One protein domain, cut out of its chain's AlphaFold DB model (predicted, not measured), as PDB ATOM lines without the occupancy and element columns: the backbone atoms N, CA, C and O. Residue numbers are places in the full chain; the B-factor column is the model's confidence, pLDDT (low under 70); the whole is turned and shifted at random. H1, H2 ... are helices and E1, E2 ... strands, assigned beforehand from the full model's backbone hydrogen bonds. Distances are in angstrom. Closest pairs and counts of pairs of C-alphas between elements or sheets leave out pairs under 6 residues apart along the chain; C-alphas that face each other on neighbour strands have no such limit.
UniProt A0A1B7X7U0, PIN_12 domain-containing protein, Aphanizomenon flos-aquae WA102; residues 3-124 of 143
ATOM      1  N   THR A   3     -40.631 -13.655  82.897       85.00
ATOM      2  CA  THR A   3     -41.199 -14.170  84.156       85.00
ATOM      3  C   THR A   3     -42.155 -15.312  83.850       85.00
ATOM      4  O   THR A   3     -43.115 -15.123  83.105       85.00
ATOM      5  N   LEU A   4     -41.884 -16.486  84.412       87.50
ATOM      6  CA  LEU A   4     -42.773 -17.636  84.387       87.50
ATOM      7  C   LEU A   4     -43.558 -17.689  85.693       87.50
ATOM      8  O   LEU A   4     -42.979 -17.817  86.771       87.50
ATOM      9  N   TYR A   5     -44.880 -17.632  85.578       89.44
ATOM     10  CA  TYR A   5     -45.774 -17.847  86.705       89.44
ATOM     11  C   TYR A   5     -46.125 -19.327  86.798       89.44
ATOM     12  O   TYR A   5     -46.619 -19.907  85.830       89.44
ATOM     13  N   ILE A   6     -45.853 -19.931  87.952       91.31
ATOM     14  CA  ILE A   6     -46.246 -21.309  88.257       91.31
ATOM     15  C   ILE A   6     -47.388 -21.316  89.274       91.31
ATOM     16  O   ILE A   6     -47.478 -20.445  90.141       91.31
ATOM     17  N   GLU A   7     -48.257 -22.313  89.168       93.06
ATOM     18  CA  GLU A   7     -49.462 -22.465  89.988       93.06
ATOM     19  C   GLU A   7     -49.405 -23.761  90.803       93.06
ATOM     20  O   GLU A   7     -48.494 -24.574  90.654       93.06
ATOM     21  N   THR A   8     -50.421 -24.001  91.629       94.56
ATOM     22  CA  THR A   8     -50.578 -25.216  92.444       94.56
ATOM     23  C   THR A   8     -50.351 -26.506  91.653       94.56
ATOM     24  O   THR A   8     -49.664 -27.408  92.135       94.56
ATOM     25  N   ASN A   9     -50.859 -26.575  90.417       93.12
ATOM     26  CA  ASN A   9     -50.704 -27.749  89.555       93.12
ATOM     27  C   ASN A   9     -49.238 -28.068  89.247       93.12
ATOM     28  O   ASN A   9     -48.892 -29.239  89.209       93.12
ATOM     29  N   PHE A  10     -48.355 -27.071  89.135       94.56
ATOM     30  CA  PHE A  10     -46.928 -27.316  88.912       94.56
ATOM     31  C   PHE A  10     -46.315 -28.170  90.032       94.56
ATOM     32  O   PHE A  10     -45.651 -29.171  89.767       94.56
ATOM     33  N   PHE A  11     -46.577 -27.802  91.290       95.88
ATOM     34  CA  PHE A  11     -46.065 -28.527  92.456       95.88
ATOM     35  C   PHE A  11     -46.613 -29.954  92.518       95.88
ATOM     36  O   PHE A  11     -45.890 -30.893  92.846       95.88
ATOM     37  N   ILE A  12     -47.894 -30.120  92.184       96.12
ATOM     38  CA  ILE A  12     -48.570 -31.416  92.208       96.12
ATOM     39  C   ILE A  12     -48.116 -32.320  91.066       96.12
ATOM     40  O   ILE A  12     -47.844 -33.497  91.305       96.12
ATOM     41  N   ASP A  13     -47.984 -31.786  89.857       94.06
ATOM     42  CA  ASP A  13     -47.526 -32.528  88.686       94.06
ATOM     43  C   ASP A  13     -46.076 -32.988  88.873       94.06
ATOM     44  O   ASP A  13     -45.758 -34.146  88.584       94.06
ATOM     45  N   PHE A  14     -45.223 -32.136  89.456       95.06
ATOM     46  CA  PHE A  14     -43.872 -32.524  89.858       95.06
ATOM     47  C   PHE A  14     -43.896 -33.632  90.920       95.06
ATOM     48  O   PHE A  14     -43.225 -34.660  90.773       95.06
ATOM     49  N   ALA A  15     -44.686 -33.456  91.986       95.69
ATOM     50  CA  ALA A  15     -44.767 -34.406  93.093       95.69
ATOM     51  C   ALA A  15     -45.269 -35.785  92.642       95.69
ATOM     52  O   ALA A  15     -44.774 -36.815  93.092       95.69
ATOM     53  N   LYS A  16     -46.223 -35.818  91.711       94.44
ATOM     54  CA  LYS A  16     -46.797 -37.051  91.156       94.44
ATOM     55  C   LYS A  16     -45.998 -37.625  89.987       94.44
ATOM     56  O   LYS A  16     -46.406 -38.658  89.455       94.44
ATOM     57  N   ASN A  17     -44.896 -36.978  89.603       87.56
ATOM     58  CA  ASN A  17     -44.074 -37.330  88.448       87.56
ATOM     59  C   ASN A  17     -44.892 -37.445  87.143       87.56
ATOM     60  O   ASN A  17     -44.784 -38.421  86.401       87.56
ATOM     61  N   GLN A  18     -45.794 -36.487  86.906       80.50
ATOM     62  CA  GLN A  18     -46.754 -36.526  85.794       80.50
ATOM     63  C   GLN A  18     -46.307 -35.721  84.572       80.50
ATOM     64  O   GLN A  18     -46.792 -35.988  83.472       80.50
ATOM     65  N   ASP A  19     -45.377 -34.778  84.739       81.88
ATOM     66  CA  ASP A  19     -44.893 -33.935  83.648       81.88
ATOM     67  C   ASP A  19     -43.372 -33.747  83.696       81.88
ATOM     68  O   ASP A  19     -42.827 -33.048  84.552       81.88
ATOM     69  N   GLN A  20     -42.685 -34.308  82.698       81.75
ATOM     70  CA  GLN A  20     -41.237 -34.183  82.524       81.75
ATOM     71  C   GLN A  20     -40.780 -32.722  82.360       81.75
ATOM     72  O   GLN A  20     -39.616 -32.405  82.612       81.75
ATOM     73  N   LYS A  21     -41.658 -31.811  81.921       83.69
ATOM     74  CA  LYS A  21     -41.328 -30.382  81.827       83.69
ATOM     75  C   LYS A  21     -41.130 -29.760  83.206       83.69
ATOM     76  O   LYS A  21     -40.232 -28.935  83.351       83.69
ATOM     77  N   THR A  22     -41.911 -30.175  84.206       84.44
ATOM     78  CA  THR A  22     -41.749 -29.690  85.586       84.44
ATOM     79  C   THR A  22     -40.416 -30.148  86.174       84.44
ATOM     80  O   THR A  22     -39.684 -29.329  86.723       84.44
ATOM     81  N   GLU A  23     -40.023 -31.408  85.947       87.19
ATOM     82  CA  GLU A  23     -38.705 -31.909  86.363       87.19
ATOM     83  C   GLU A  23     -37.554 -31.148  85.705       87.19
ATOM     84  O   GLU A  23     -36.595 -30.798  86.382       87.19
ATOM     85  N   LYS A  24     -37.653 -30.841  84.406       86.44
ATOM     86  CA  LYS A  24     -36.623 -30.064  83.694       86.44
ATOM     87  C   LYS A  24     -36.489 -28.631  84.205       86.44
ATOM     88  O   LYS A  24     -35.425 -28.047  84.033       86.44
ATOM     89  N   LEU A  25     -37.549 -28.061  84.780       86.38
ATOM     90  CA  LEU A  25     -37.500 -26.721  85.365       86.38
ATOM     91  C   LEU A  25     -36.828 -26.732  86.744       86.38
ATOM     92  O   LEU A  25     -36.037 -25.843  87.039       86.38
ATOM     93  N   VAL A  26     -37.122 -27.744  87.568       86.81
ATOM     94  CA  VAL A  26     -36.534 -27.903  88.912       86.81
ATOM     95  C   VAL A  26     -35.078 -28.372  88.834       86.81
ATOM     96  O   VAL A  26     -34.225 -27.885  89.573       86.81
ATOM     97  N   TYR A  27     -34.784 -29.283  87.903       86.62
ATOM     98  CA  TYR A  27     -33.464 -29.857  87.650       86.62
ATOM     99  C   TYR A  27     -32.997 -29.519  86.222       86.62
ATOM    100  O   TYR A  27     -33.010 -30.386  85.333       86.62
ATOM    101  N   PRO A  28     -32.606 -28.257  85.963       80.31
ATOM    102  CA  PRO A  28     -32.213 -27.824  84.633       80.31
ATOM    103  C   PRO A  28     -30.944 -28.540  84.169       80.31
ATOM    104  O   PRO A  28     -29.940 -28.598  84.873       80.31
ATOM    105  N   GLN A  29     -30.996 -29.070  82.948       78.00
ATOM    106  CA  GLN A  29     -29.837 -29.673  82.276       78.00
ATOM    107  C   GLN A  29     -28.895 -28.609  81.692       78.00
ATOM    108  O   GLN A  29     -27.722 -28.886  81.461       78.00
ATOM    109  N   ASP A  30     -29.417 -27.401  81.457       76.69
ATOM    110  CA  ASP A  30     -28.686 -26.240  80.956       76.69
ATOM    111  C   ASP A  30     -28.976 -25.020  81.859       76.69
ATOM    112  O   ASP A  30     -30.042 -24.393  81.749       76.69
ATOM    113  N   PRO A  31     -28.063 -24.700  82.793       71.75
ATOM    114  CA  PRO A  31     -28.206 -23.567  83.704       71.75
ATOM    115  C   PRO A  31     -28.199 -22.204  82.997       71.75
ATOM    116  O   PRO A  31     -28.819 -21.258  83.484       71.75
ATOM    117  N   GLU A  32     -27.534 -22.073  81.843       72.38
ATOM    118  CA  GLU A  32     -27.431 -20.790  81.134       72.38
ATOM    119  C   GLU A  32     -28.764 -20.416  80.475       72.38
ATOM    120  O   GLU A  32     -29.188 -19.259  80.528       72.38
ATOM    121  N   ALA A  33     -29.481 -21.404  79.933       65.44
ATOM    122  CA  ALA A  33     -30.810 -21.209  79.354       65.44
ATOM    123  C   ALA A  33     -31.880 -20.827  80.396       65.44
ATOM    124  O   ALA A  33     -32.871 -20.176  80.060       65.44
ATOM    125  N   THR A  34     -31.686 -21.211  81.661       68.12
ATOM    126  CA  THR A  34     -32.600 -20.889  82.771       68.12
ATOM    127  C   THR A  34     -32.222 -19.608  83.516       68.12
ATOM    128  O   THR A  34     -33.088 -19.009  84.147       68.12
ATOM    129  N   ALA A  35     -30.997 -19.098  83.353       72.62
ATOM    130  CA  ALA A  35     -30.530 -17.858  83.983       72.62
ATOM    131  C   ALA A  35     -31.300 -16.588  83.552       72.62
ATOM    132  O   ALA A  35     -31.245 -15.566  84.233       72.62
ATOM    133  N   ILE A  36     -32.022 -16.630  82.426       79.50
ATOM    134  CA  ILE A  36     -32.851 -15.511  81.935       79.50
ATOM    135  C   ILE A  36     -34.295 -15.527  82.464       79.50
ATOM    136  O   ILE A  36     -35.075 -14.613  82.144       79.50
ATOM    137  N   LEU A  37     -34.658 -16.578  83.208       84.75
ATOM    138  CA  LEU A  37     -36.005 -16.851  83.682       84.75
ATOM    139  C   LEU A  37     -36.144 -16.471  85.155       84.75
ATOM    140  O   LEU A  37     -35.485 -17.040  86.018       84.75
ATOM    141  N   ASN A  38     -37.078 -15.572  85.444       88.56
ATOM    142  CA  ASN A  38     -37.576 -15.393  86.800       88.56
ATOM    143  C   ASN A  38     -38.794 -16.283  86.986       88.56
ATOM    144  O   ASN A  38     -39.705 -16.256  86.161       88.56
ATOM    145  N   ILE A  39     -38.831 -17.054  88.064       91.44
ATOM    146  CA  ILE A  39     -39.985 -17.888  88.389       91.44
ATOM    147  C   ILE A  39     -40.704 -17.242  89.563       91.44
ATOM    148  O   ILE A  39     -40.069 -16.886  90.552       91.44
ATOM    149  N   ALA A  40     -42.018 -17.092  89.454       91.81
ATOM    150  CA  ALA A  40     -42.842 -16.523  90.509       91.81
ATOM    151  C   ALA A  40     -44.102 -17.358  90.733       91.81
ATOM    152  O   ALA A  40     -44.634 -17.979  89.813       91.81
ATOM    153  N   THR A  41     -44.606 -17.368  91.962       91.44
ATOM    154  CA  THR A  41     -45.860 -18.047  92.306       91.44
ATOM    155  C   THR A  41     -46.573 -17.319  93.439       91.44
ATOM    156  O   THR A  41     -45.911 -16.797  94.341       91.44
ATOM    157  N   PRO A  42     -47.915 -17.267  93.454       91.75
ATOM    158  CA  PRO A  42     -48.644 -16.888  94.653       91.75
ATOM    159  C   PRO A  42     -48.289 -17.824  95.814       91.75
ATOM    160  O   PRO A  42     -48.409 -19.041  95.697       91.75
ATOM    161  N   ALA A  43     -47.923 -17.272  96.971       91.19
ATOM    162  CA  ALA A  43     -47.544 -18.071  98.142       91.19
ATOM    163  C   ALA A  43     -48.658 -19.044  98.594       91.19
ATOM    164  O   ALA A  43     -48.378 -20.088  99.183       91.19
ATOM    165  N   ILE A  44     -49.925 -18.730  98.284       92.00
ATOM    166  CA  ILE A  44     -51.069 -19.607  98.558       92.00
ATOM    167  C   ILE A  44     -50.988 -20.938  97.798       92.00
ATOM    168  O   ILE A  44     -51.415 -21.956  98.335       92.00
ATOM    169  N   CYS A  45     -50.374 -20.971  96.611       94.38
ATOM    170  CA  CYS A  45     -50.264 -22.184  95.803       94.38
ATOM    171  C   CYS A  45     -49.439 -23.279  96.497       94.38
ATOM    172  O   CYS A  45     -49.731 -24.467  96.357       94.38
ATOM    173  N   CYS A  46     -48.453 -22.895  97.318       94.50
ATOM    174  CA  CYS A  46     -47.701 -23.828  98.158       94.50
ATOM    175  C   CYS A  46     -48.583 -24.471  99.242       94.50
ATOM    176  O   CYS A  46     -48.419 -25.642  99.565       94.50
ATOM    177  N   MET A  47     -49.534 -23.727  99.807       93.81
ATOM    178  CA  MET A  47     -50.474 -24.263 100.798       93.81
ATOM    179  C   MET A  47     -51.563 -25.114 100.143       93.81
ATOM    180  O   MET A  47     -51.955 -26.153 100.677       93.81
ATOM    181  N   GLU A  48     -52.045 -24.704  98.971       96.25
ATOM    182  CA  GLU A  48     -53.013 -25.477  98.197       96.25
ATOM    183  C   GLU A  48     -52.443 -26.839  97.788       96.25
ATOM    184  O   GLU A  48     -53.149 -27.846  97.873       96.25
ATOM    185  N   SER A  49     -51.159 -26.913  97.427       97.00
ATOM    186  CA  SER A  49     -50.531 -28.187  97.069       97.00
ATOM    187  C   SER A  49     -50.454 -29.153  98.263       97.00
ATOM    188  O   SER A  49     -50.686 -30.354  98.106       97.00
ATOM    189  N   LEU A  50     -50.255 -28.647  99.485       97.00
ATOM    190  CA  LEU A  50     -50.343 -29.455 100.709       97.00
ATOM    191  C   LEU A  50     -51.764 -29.997 100.950       97.00
ATOM    192  O   LEU A  50     -51.921 -31.158 101.334       97.00
ATOM    193  N   SER A  51     -52.798 -29.200 100.671       97.50
ATOM    194  CA  SER A  51     -54.201 -29.646 100.739       97.50
ATOM    195  C   SER A  51     -54.505 -30.755  99.718       97.50
ATOM    196  O   SER A  51     -55.182 -31.750 100.015       97.50
ATOM    197  N   VAL A  52     -53.937 -30.651  98.513       97.31
ATOM    198  CA  VAL A  52     -54.041 -31.709  97.498       97.31
ATOM    199  C   VAL A  52     -53.310 -32.981  97.947       97.31
ATOM    200  O   VAL A  52     -53.862 -34.074  97.798       97.31
ATOM    201  N   LEU A  53     -52.125 -32.876  98.561       97.31
ATOM    202  CA  LEU A  53     -51.420 -34.031  99.134       97.31
ATOM    203  C   LEU A  53     -52.256 -34.740 100.208       97.31
ATOM    204  O   LEU A  53     -52.318 -35.970 100.229       97.31
ATOM    205  N   GLU A  54     -52.922 -33.993 101.089       97.69
ATOM    206  CA  GLU A  54     -53.825 -34.572 102.085       97.69
ATOM    207  C   GLU A  54     -54.979 -35.340 101.420       97.69
ATOM    208  O   GLU A  54     -55.301 -36.469 101.804       97.69
ATOM    209  N   SER A  55     -55.551 -34.778 100.358       97.38
ATOM    210  CA  SER A  55     -56.592 -35.441  99.569       97.38
ATOM    211  C   SER A  55     -56.094 -36.738  98.913       97.38
ATOM    212  O   SER A  55     -56.794 -37.758  98.941       97.38
ATOM    213  N   GLU A  56     -54.871 -36.743  98.375       96.25
ATOM    214  CA  GLU A  56     -54.220 -37.938  97.818       96.25
ATOM    215  C   GLU A  56     -53.941 -38.994  98.899       96.25
ATOM    216  O   GLU A  56     -54.205 -40.179  98.676       96.25
ATOM    217  N   ARG A  57     -53.512 -38.591 100.105       97.50
ATOM    218  CA  ARG A  57     -53.363 -39.500 101.259       97.50
ATOM    219  C   ARG A  57     -54.694 -40.136 101.640       97.50
ATOM    220  O   ARG A  57     -54.778 -41.354 101.779       97.50
ATOM    221  N   ASN A  58     -55.763 -39.347 101.722       98.12
ATOM    222  CA  ASN A  58     -57.104 -39.849 102.028       98.12
ATOM    223  C   ASN A  58     -57.622 -40.820 100.956       98.12
ATOM    224  O   ASN A  58     -58.303 -41.805 101.260       98.12
ATOM    225  N   ARG A  59     -57.308 -40.577  99.679       97.25
ATOM    226  CA  ARG A  59     -57.613 -41.512  98.588       97.25
ATOM    227  C   ARG A  59     -56.788 -42.797  98.693       97.25
ATOM    228  O   ARG A  59     -57.358 -43.880  98.568       97.25
ATOM    229  N   SER A  60     -55.489 -42.681  98.958       97.50
ATOM    230  CA  SER A  60     -54.573 -43.812  99.122       97.50
ATOM    231  C   SER A  60     -54.968 -44.700 100.308       97.50
ATOM    232  O   SER A  60     -55.033 -45.918 100.154       97.50
ATOM    233  N   ASN A  61     -55.341 -44.109 101.446       98.12
ATOM    234  CA  ASN A  61     -55.809 -44.836 102.629       98.12
ATOM    235  C   ASN A  61     -57.082 -45.637 102.335       98.12
ATOM    236  O   ASN A  61     -57.125 -46.840 102.588       98.12
ATOM    237  N   ARG A  62     -58.086 -45.006 101.707       98.44
ATOM    238  CA  ARG A  62     -59.324 -45.692 101.297       98.44
ATOM    239  C   ARG A  62     -59.054 -46.859 100.350       98.44
ATOM    240  O   ARG A  62     -59.643 -47.926 100.504       98.44
ATOM    241  N   PHE A  63     -58.156 -46.677  99.382       98.25
ATOM    242  CA  PHE A  63     -57.757 -47.761  98.489       98.25
ATOM    243  C   PHE A  63     -57.059 -48.896  99.252       98.25
ATOM    244  O   PHE A  63     -57.428 -50.057  99.085       98.25
ATOM    245  N   GLY A  64     -56.125 -48.570 100.148       98.25
ATOM    246  CA  GLY A  64     -55.446 -49.546 100.999       98.25
ATOM    247  C   GLY A  64     -56.407 -50.346 101.882       98.25
ATOM    248  O   GLY A  64     -56.252 -51.560 102.023       98.25
ATOM    249  N   ASP A  65     -57.436 -49.711 102.436       98.25
ATOM    250  CA  ASP A  65     -58.446 -50.401 103.241       98.25
ATOM    251  C   ASP A  65     -59.326 -51.333 102.402       98.25
ATOM    252  O   ASP A  65     -59.614 -52.455 102.829       98.25
ATOM    253  N   ASN A  66     -59.662 -50.939 101.171       97.75
ATOM    254  CA  ASN A  66     -60.344 -51.820 100.223       97.75
ATOM    255  C   ASN A  66     -59.493 -53.055  99.887       97.75
ATOM    256  O   ASN A  66     -59.998 -54.174  99.961       97.75
ATOM    257  N   LEU A  67     -58.195 -52.881  99.610       97.19
ATOM    258  CA  LEU A  67     -57.277 -54.001  99.360       97.19
ATOM    259  C   LEU A  67     -57.217 -54.965 100.553       97.19
ATOM    260  O   LEU A  67     -57.348 -56.177 100.382       97.19
ATOM    261  N   LYS A  68     -57.081 -54.438 101.777       96.75
ATOM    262  CA  LYS A  68     -57.081 -55.255 103.005       96.75
ATOM    263  C   LYS A  68     -58.383 -56.041 103.167       96.75
ATOM    264  O   LYS A  68     -58.353 -57.177 103.641       96.75
ATOM    265  N   ASN A  69     -59.520 -55.448 102.811       96.12
ATOM    266  CA  ASN A  69     -60.817 -56.116 102.888       96.12
ATOM    267  C   ASN A  69     -60.920 -57.272 101.887       96.12
ATOM    268  O   ASN A  69     -61.365 -58.353 102.272       96.12
ATOM    269  N   GLU A  70     -60.440 -57.096 100.656       94.75
ATOM    270  CA  GLU A  70     -60.400 -58.182  99.667       94.75
ATOM    271  C   GLU A  70     -59.449 -59.312 100.091       94.75
ATOM    272  O   GLU A  70     -59.827 -60.484 100.063       94.75
ATOM    273  N   VAL A  71     -58.268 -58.984 100.629       93.69
ATOM    274  CA  VAL A  71     -57.343 -59.985 101.200       93.69
ATOM    275  C   VAL A  71     -58.007 -60.809 102.310       93.69
ATOM    276  O   VAL A  71     -57.791 -62.019 102.399       93.69
ATOM    277  N   LYS A  72     -58.835 -60.189 103.164       92.00
ATOM    278  CA  LYS A  72     -59.567 -60.903 104.226       92.00
ATOM    279  C   LYS A  72     -60.588 -61.894 103.665       92.00
ATOM    280  O   LYS A  72     -60.696 -62.985 104.219       92.00
ATOM    281  N   LYS A  73     -61.300 -61.549 102.587       90.62
ATOM    282  CA  LYS A  73     -62.292 -62.437 101.953       90.62
ATOM    283  C   LYS A  73     -61.643 -63.699 101.377       90.62
ATOM    284  O   LYS A  73     -62.194 -64.785 101.513       90.62
ATOM    285  N   LEU A  74     -60.432 -63.574 100.833       89.25
ATOM    286  CA  LEU A  74     -59.682 -64.693 100.248       89.25
ATOM    287  C   LEU A  74     -59.121 -65.680 101.287       89.25
ATOM    288  O   LEU A  74     -58.708 -66.777 100.922       89.25
ATOM    289  N   LYS A  75     -59.125 -65.349 102.589       74.12
ATOM    290  CA  LYS A  75     -58.660 -66.270 103.647       74.12
ATOM    291  C   LYS A  75     -59.496 -67.548 103.759       74.12
ATOM    292  O   LYS A  75     -58.979 -68.542 104.254       74.12
ATOM    293  N   GLY A  76     -60.762 -67.519 103.334       70.69
ATOM    294  CA  GLY A  76     -61.649 -68.686 103.357       70.69
ATOM    295  C   GLY A  76     -61.417 -69.671 102.208       70.69
ATOM    296  O   GLY A  76     -61.902 -70.795 102.274       70.69
ATOM    297  N   ASP A  77     -60.661 -69.277 101.180       75.31
ATOM    298  CA  ASP A  77     -60.487 -70.041  99.942       75.31
ATOM    299  C   ASP A  77     -59.038 -70.526  99.782       75.31
ATOM    300  O   ASP A  77     -58.291 -70.140  98.882       75.31
ATOM    301  N   VAL A  78     -58.609 -71.350 100.740       69.56
ATOM    302  CA  VAL A  78     -57.207 -71.774 100.899       69.56
ATOM    303  C   VAL A  78     -56.767 -72.768  99.812       69.56
ATOM    304  O   VAL A  78     -55.575 -72.896  99.532       69.56
ATOM    305  N   ASN A  79     -57.723 -73.456  99.181       78.69
ATOM    306  CA  ASN A  79     -57.458 -74.534  98.225       78.69
ATOM    307  C   ASN A  79     -57.466 -74.071  96.759       78.69
ATOM    308  O   ASN A  79     -56.998 -74.803  95.888       78.69
ATOM    309  N   SER A  80     -57.949 -72.861  96.468       87.62
ATOM    310  CA  SER A  80     -57.907 -72.289  95.122       87.62
ATOM    311  C   SER A  80     -56.523 -71.709  94.810       87.62
ATOM    312  O   SER A  80     -55.973 -70.890  95.553       87.62
ATOM    313  N   GLN A  81     -55.932 -72.125  93.687       91.06
ATOM    314  CA  GLN A  81     -54.703 -71.511  93.175       91.06
ATOM    315  C   GLN A  81     -54.920 -70.025  92.855       91.06
ATOM    316  O   GLN A  81     -54.132 -69.189  93.293       91.06
ATOM    317  N   TYR A  82     -56.024 -69.691  92.185       91.56
ATOM    318  CA  TYR A  82     -56.348 -68.313  91.819       91.56
ATOM    319  C   TYR A  82     -56.500 -67.410  93.043       91.56
ATOM    320  O   TYR A  82     -56.010 -66.286  93.050       91.56
ATOM    321  N   SER A  83     -57.108 -67.908  94.121       91.69
ATOM    322  CA  SER A  83     -57.300 -67.121  95.346       91.69
ATOM    323  C   SER A  83     -55.975 -66.798  96.039       91.69
ATOM    324  O   SER A  83     -55.809 -65.700  96.574       91.69
ATOM    325  N   ARG A  84     -54.987 -67.703  95.962       90.12
ATOM    326  CA  ARG A  84     -53.616 -67.443  96.433       90.12
ATOM    327  C   ARG A  84     -52.902 -66.399  95.573       90.12
ATOM    328  O   ARG A  84     -52.302 -65.486  96.134       90.12
ATOM    329  N   GLU A  85     -52.998 -66.509  94.250       93.81
ATOM    330  CA  GLU A  85     -52.387 -65.554  93.311       93.81
ATOM    331  C   GLU A  85     -52.983 -64.148  93.473       93.81
ATOM    332  O   GLU A  85     -52.250 -63.177  93.655       93.81
ATOM    333  N   ILE A  86     -54.316 -64.034  93.510       94.75
ATOM    334  CA  ILE A  86     -55.007 -62.754  93.724       94.75
ATOM    335  C   ILE A  86     -54.584 -62.148  95.063       94.75
ATOM    336  O   ILE A  86     -54.255 -60.964  95.125       94.75
ATOM    337  N   LYS A  87     -54.541 -62.948  96.135       93.88
ATOM    338  CA  LYS A  87     -54.110 -62.473  97.454       93.88
ATOM    339  C   LYS A  87     -52.701 -61.879  97.406       93.88
ATOM    340  O   LYS A  87     -52.503 -60.779  97.916       93.88
ATOM    341  N   GLN A  88     -51.750 -62.573  96.781       94.00
ATOM    342  CA  GLN A  88     -50.376 -62.080  96.638       94.00
ATOM    343  C   GLN A  88     -50.331 -60.752  95.873       94.00
ATOM    344  O   GLN A  88     -49.677 -59.810  96.320       94.00
ATOM    345  N   CYS A  89     -51.072 -60.635  94.769       96.81
ATOM    346  CA  CYS A  89     -51.168 -59.389  94.005       96.81
ATOM    347  C   CYS A  89     -51.743 -58.233  94.839       96.81
ATOM    348  O   CYS A  89     -51.224 -57.119  94.781       96.81
ATOM    349  N   LEU A  90     -52.780 -58.482  95.644       96.75
ATOM    350  CA  LEU A  90     -53.386 -57.464  96.509       96.75
ATOM    351  C   LEU A  90     -52.448 -57.025  97.643       96.75
ATOM    352  O   LEU A  90     -52.379 -55.837  97.956       96.75
ATOM    353  N   GLU A  91     -51.707 -57.959  98.242       96.06
ATOM    354  CA  GLU A  91     -50.698 -57.655  99.266       96.06
ATOM    355  C   GLU A  91     -49.556 -56.808  98.685       96.06
ATOM    356  O   GLU A  91     -49.157 -55.812  99.292       96.06
ATOM    357  N   GLN A  92     -49.089 -57.127  97.473       98.00
ATOM    358  CA  GLN A  92     -48.102 -56.307  96.764       98.00
ATOM    359  C   GLN A  92     -48.653 -54.924  96.405       98.00
ATOM    360  O   GLN A  92     -47.980 -53.916  96.623       98.00
ATOM    361  N   ALA A  93     -49.893 -54.843  95.915       98.12
ATOM    362  CA  ALA A  93     -50.541 -53.569  95.614       98.12
ATOM    363  C   ALA A  93     -50.662 -52.674  96.858       98.12
ATOM    364  O   ALA A  93     -50.496 -51.460  96.755       98.12
ATOM    365  N   LEU A  94     -50.896 -53.256  98.040       98.00
ATOM    366  CA  LEU A  94     -50.950 -52.515  99.301       98.00
ATOM    367  C   LEU A  94     -49.593 -51.883  99.643       98.00
ATOM    368  O   LEU A  94     -49.543 -50.706 100.002       98.00
ATOM    369  N   ILE A  95     -48.504 -52.643  99.496       98.06
ATOM    370  CA  ILE A  95     -47.135 -52.149  99.702       98.06
ATOM    371  C   ILE A  95     -46.842 -51.012  98.717       98.06
ATOM    372  O   ILE A  95     -46.481 -49.913  99.136       98.06
ATOM    373  N   LYS A  96     -47.088 -51.235  97.419       98.25
ATOM    374  CA  LYS A  96     -46.842 -50.234  96.369       98.25
ATOM    375  C   LYS A  96     -47.693 -48.977  96.512       98.25
ATOM    376  O   LYS A  96     -47.218 -47.887  96.213       98.25
ATOM    377  N   ASN A  97     -48.923 -49.091  97.005       98.06
ATOM    378  CA  ASN A  97     -49.757 -47.929  97.296       98.06
ATOM    379  C   ASN A  97     -49.145 -47.043  98.397       98.06
ATOM    380  O   ASN A  97     -49.132 -45.821  98.246       98.06
ATOM    381  N   ASN A  98     -48.606 -47.651  99.459       97.50
ATOM    382  CA  ASN A  98     -47.923 -46.923 100.534       97.50
ATOM    383  C   ASN A  98     -46.605 -46.298 100.052       97.50
ATOM    384  O   ASN A  98     -46.323 -45.143 100.356       97.50
ATOM    385  N   GLU A  99     -45.814 -47.036  99.271       97.75
ATOM    386  CA  GLU A  99     -44.583 -46.510  98.668       97.75
ATOM    387  C   GLU A  99     -44.883 -45.302  97.772       97.75
ATOM    388  O   GLU A  99     -44.261 -44.255  97.931       97.75
ATOM    389  N   ARG A 100     -45.901 -45.401  96.908       96.94
ATOM    390  CA  ARG A 100     -46.307 -44.318  96.005       96.94
ATOM    391  C   ARG A 100     -46.715 -43.047  96.752       96.94
ATOM    392  O   ARG A 100     -46.330 -41.959  96.342       96.94
ATOM    393  N   ILE A 101     -47.527 -43.141  97.810       97.75
ATOM    394  CA  ILE A 101     -47.946 -41.932  98.543       97.75
ATOM    395  C   ILE A 101     -46.781 -41.301  99.316       97.75
ATOM    396  O   ILE A 101     -46.710 -40.076  99.416       97.75
ATOM    397  N   ASN A 102     -45.844 -42.118  99.808       97.44
ATOM    398  CA  ASN A 102     -44.616 -41.631 100.428       97.44
ATOM    399  C   ASN A 102     -43.714 -40.929  99.407       97.44
ATOM    400  O   ASN A 102     -43.193 -39.862  99.708       97.44
ATOM    401  N   GLU A 103     -43.580 -41.474  98.197       97.06
ATOM    402  CA  GLU A 103     -42.837 -40.838  97.104       97.06
ATOM    403  C   GLU A 103     -43.434 -39.472  96.739       97.06
ATOM    404  O   GLU A 103     -42.708 -38.481  96.710       97.06
ATOM    405  N   ILE A 104     -44.758 -39.396  96.545       97.44
ATOM    406  CA  ILE A 104     -45.451 -38.127  96.257       97.44
ATOM    407  C   ILE A 104     -45.206 -37.112  97.377       97.44
ATOM    408  O   ILE A 104     -44.951 -35.940  97.110       97.44
ATOM    409  N   ASN A 105     -45.272 -37.557  98.634       97.75
ATOM    410  CA  ASN A 105     -44.992 -36.708  99.782       97.75
ATOM    411  C   ASN A 105     -43.566 -36.146  99.742       97.75
ATOM    412  O   ASN A 105     -43.402 -34.934  99.833       97.75
ATOM    413  N   THR A 106     -42.559 -37.010  99.602       97.69
ATOM    414  CA  THR A 106     -41.150 -36.597  99.548       97.69
ATOM    415  C   THR A 106     -40.924 -35.606  98.413       97.69
ATOM    416  O   THR A 106     -40.479 -34.492  98.665       97.69
ATOM    417  N   ARG A 107     -41.362 -35.941  97.194       97.31
ATOM    418  CA  ARG A 107     -41.188 -35.074  96.022       97.31
ATOM    419  C   ARG A 107     -41.890 -33.725  96.171       97.31
ATOM    420  O   ARG A 107     -41.375 -32.731  95.671       97.31
ATOM    421  N   LEU A 108     -43.050 -33.668  96.840       98.00
ATOM    422  CA  LEU A 108     -43.715 -32.390  97.109       98.00
ATOM    423  C   LEU A 108     -42.870 -31.506  98.033       98.00
ATOM    424  O   LEU A 108     -42.725 -30.317  97.771       98.00
ATOM    425  N   PHE A 109     -42.308 -32.071  99.101       97.56
ATOM    426  CA  PHE A 109     -41.441 -31.308  99.997       97.56
ATOM    427  C   PHE A 109     -40.143 -30.877  99.308       97.56
ATOM    428  O   PHE A 109     -39.751 -29.726  99.480       97.56
ATOM    429  N   ASP A 110     -39.561 -31.723  98.457       96.06
ATOM    430  CA  ASP A 110     -38.364 -31.381  97.681       96.06
ATOM    431  C   ASP A 110     -38.612 -30.172  96.758       96.06
ATOM    432  O   ASP A 110     -37.818 -29.231  96.721       96.06
ATOM    433  N   VAL A 111     -39.740 -30.143  96.030       96.19
ATOM    434  CA  VAL A 111     -40.054 -29.002  95.145       96.19
ATOM    435  C   VAL A 111     -40.447 -27.746  95.918       96.19
ATOM    436  O   VAL A 111     -40.165 -26.636  95.466       96.19
ATOM    437  N   LEU A 112     -41.072 -27.887  97.088       96.88
ATOM    438  CA  LEU A 112     -41.350 -26.749  97.962       96.88
ATOM    439  C   LEU A 112     -40.049 -26.151  98.506       96.88
ATOM    440  O   LEU A 112     -39.895 -24.933  98.489       96.88
ATOM    441  N   GLU A 113     -39.095 -26.986  98.924       96.50
ATOM    442  CA  GLU A 113     -37.763 -26.544  99.346       96.50
ATOM    443  C   GLU A 113     -37.015 -25.860  98.196       96.50
ATOM    444  O   GLU A 113     -36.499 -24.752  98.366       96.50
ATOM    445  N   TRP A 114     -37.028 -26.446  96.996       95.00
ATOM    446  CA  TRP A 114     -36.495 -25.800  95.797       95.00
ATOM    447  C   TRP A 114     -37.124 -24.420  95.566       95.00
ATOM    448  O   TRP A 114     -36.403 -23.451  95.311       95.00
ATOM    449  N   ALA A 115     -38.446 -24.298  95.714       94.88
ATOM    450  CA  ALA A 115     -39.148 -23.039  95.504       94.88
ATOM    451  C   ALA A 115     -38.718 -21.947  96.491       94.88
ATOM    452  O   ALA A 115     -38.615 -20.793  96.089       94.88
ATOM    453  N   THR A 116     -38.375 -22.292  97.739       92.94
ATOM    454  CA  THR A 116     -37.883 -21.296  98.714       92.94
ATOM    455  C   THR A 116     -36.607 -20.578  98.271       92.94
ATOM    456  O   THR A 116     -36.376 -19.444  98.682       92.94
ATOM    457  N   ASN A 117     -35.802 -21.221  97.423       91.75
ATOM    458  CA  ASN A 117     -34.513 -20.700  96.974       91.75
ATOM    459  C   ASN A 117     -34.552 -20.132  95.549       91.75
ATOM    460  O   ASN A 117     -33.719 -19.302  95.202       91.75
ATOM    461  N   ASN A 118     -35.495 -20.592  94.719       91.75
ATOM    462  CA  ASN A 118     -35.478 -20.353  93.273       91.75
ATOM    463  C   ASN A 118     -36.733 -19.645  92.742       91.75
ATOM    464  O   ASN A 118     -36.781 -19.302  91.561       91.75
ATOM    465  N   VAL A 119     -37.755 -19.443  93.578       92.88
ATOM    466  CA  VAL A 119     -39.047 -18.887  93.163       92.88
ATOM    467  C   VAL A 119     -39.403 -17.673  94.013       92.88
ATOM    468  O   VAL A 119     -39.355 -17.704  95.242       92.88
ATOM    469  N   GLU A 120     -39.824 -16.595  93.357       94.44
ATOM    470  CA  GLU A 120     -40.411 -15.441  94.028       94.44
ATOM    471  C   GLU A 120     -41.810 -15.796  94.557       94.44
ATOM    472  O   GLU A 120     -42.757 -16.010  93.793       94.44
ATOM    473  N   LEU A 121     -41.949 -15.849  95.885       92.50
ATOM    474  CA  LEU A 121     -43.226 -16.100  96.550       92.50
ATOM    475  C   LEU A 121     -44.017 -14.795  96.701       92.50
ATOM    476  O   LEU A 121     -43.783 -13.991  97.608       92.50
ATOM    477  N   ILE A 122     -44.996 -14.600  95.823       89.75
ATOM    478  CA  ILE A 122     -45.853 -13.417  95.808       89.75
ATOM    479  C   ILE A 122     -46.910 -13.552  96.901       89.75
ATOM    480  O   ILE A 122     -47.787 -14.419  96.860       89.75
ATOM    481  N   GLN A 123     -46.856 -12.660  97.884       85.12
ATOM    482  CA  GLN A 123     -47.875 -12.581  98.925       85.12
ATOM    483  C   GLN A 123     -49.172 -11.995  98.364       85.12
ATOM    484  O   GLN A 123     -49.167 -10.937  97.732       85.12
ATOM    485  N   LEU A 124     -50.293 -12.657  98.648       75.25
ATOM    486  CA  LEU A 124     -51.623 -12.123  98.368       75.25
ATOM    487  C   LEU A 124     -51.882 -10.935  99.292       75.25
ATOM    488  O   LEU A 124     -52.025 -11.086 100.506       75.25
TER     489      LEU A 124
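Overview. This is residues 3 to 124 of the 143 residues of the protein "PIN_12 domain-containing protein" of Aphanizomenon flos-aquae WA102 (UniProt A0A1B7X7U0). A long helical hairpin, H4 and H5, makes the length of a rod, with a small head at the end where H4 begins and H5 ends. The head holds a sheet of three short strands, H1 packed on both long helices, H2 on H1, and H3, whose residues 31 to 33 stick out. The 122 printed residues run E1 H1 H2 H3 E2 H4 H5 E3, mostly helix; the sheet, E1 E2 E3, is all parallel. The whole is loose, radius of gyration of the C-alphas 19.9 A, spanning 66 by 32 by 16 A.

Arrangement. E2, residues 37 to 42, is the inner strand between E1, residues 3 to 5, and E3, residues 120 to 122. It is parallel to E1, with N 4 and O 38 at 2.8 A, and to E3, with N 122 and O 41 at 2.8 A. H4, residues 43 to 76, and H5, residues 81 to 118, only graze the sheet, with residues 43 to 46 and 115 to 118. This hairpin touches closest at the C-alphas of Val 71 and Lys 87, 5.5 A, at a shallow tilt of 11 degrees, opposite ways. E2, H4, H5 and E3 form a strand-helix-strand unit, parallel neighbour strands with helices between, its crossover right-handed; E1, H1, residues 8 to 15, H2, residues 20 to 26, H3, residues 31 to 34, and E2 form another. H1 touches H5 at a steep tilt of 57 degrees, closest at the C-alphas of Ala 15 and Leu 108, 4.6 A; H4 at Thr 8 and Cys 45, 4.5 A; and H2 at Phe 14 and Thr 22, 5.5 A. H3 is apart from H1, H4 and H5. Every O i to N i+4 pair is within hydrogen-bond range in H1 and H2, 26 of 30 in H4 and 33 of 34 in H5; H3 is too short for one.

Along the chain. E1 begins at C-alpha 3 (-41.199, -14.170, 84.156). E2 is 16.7 A long, H4 52.8 A and H5 54.7 A, ending at C-alpha 118 (-35.478, -20.353, 93.273).

Size, cuts and confidence. The C-alphas of Ile 36 and Asn 79, the two farthest apart, are 66.0 A apart. The printed part has no cut, and no link is long. Residues 33, 34 and 78 have pLDDT under 70.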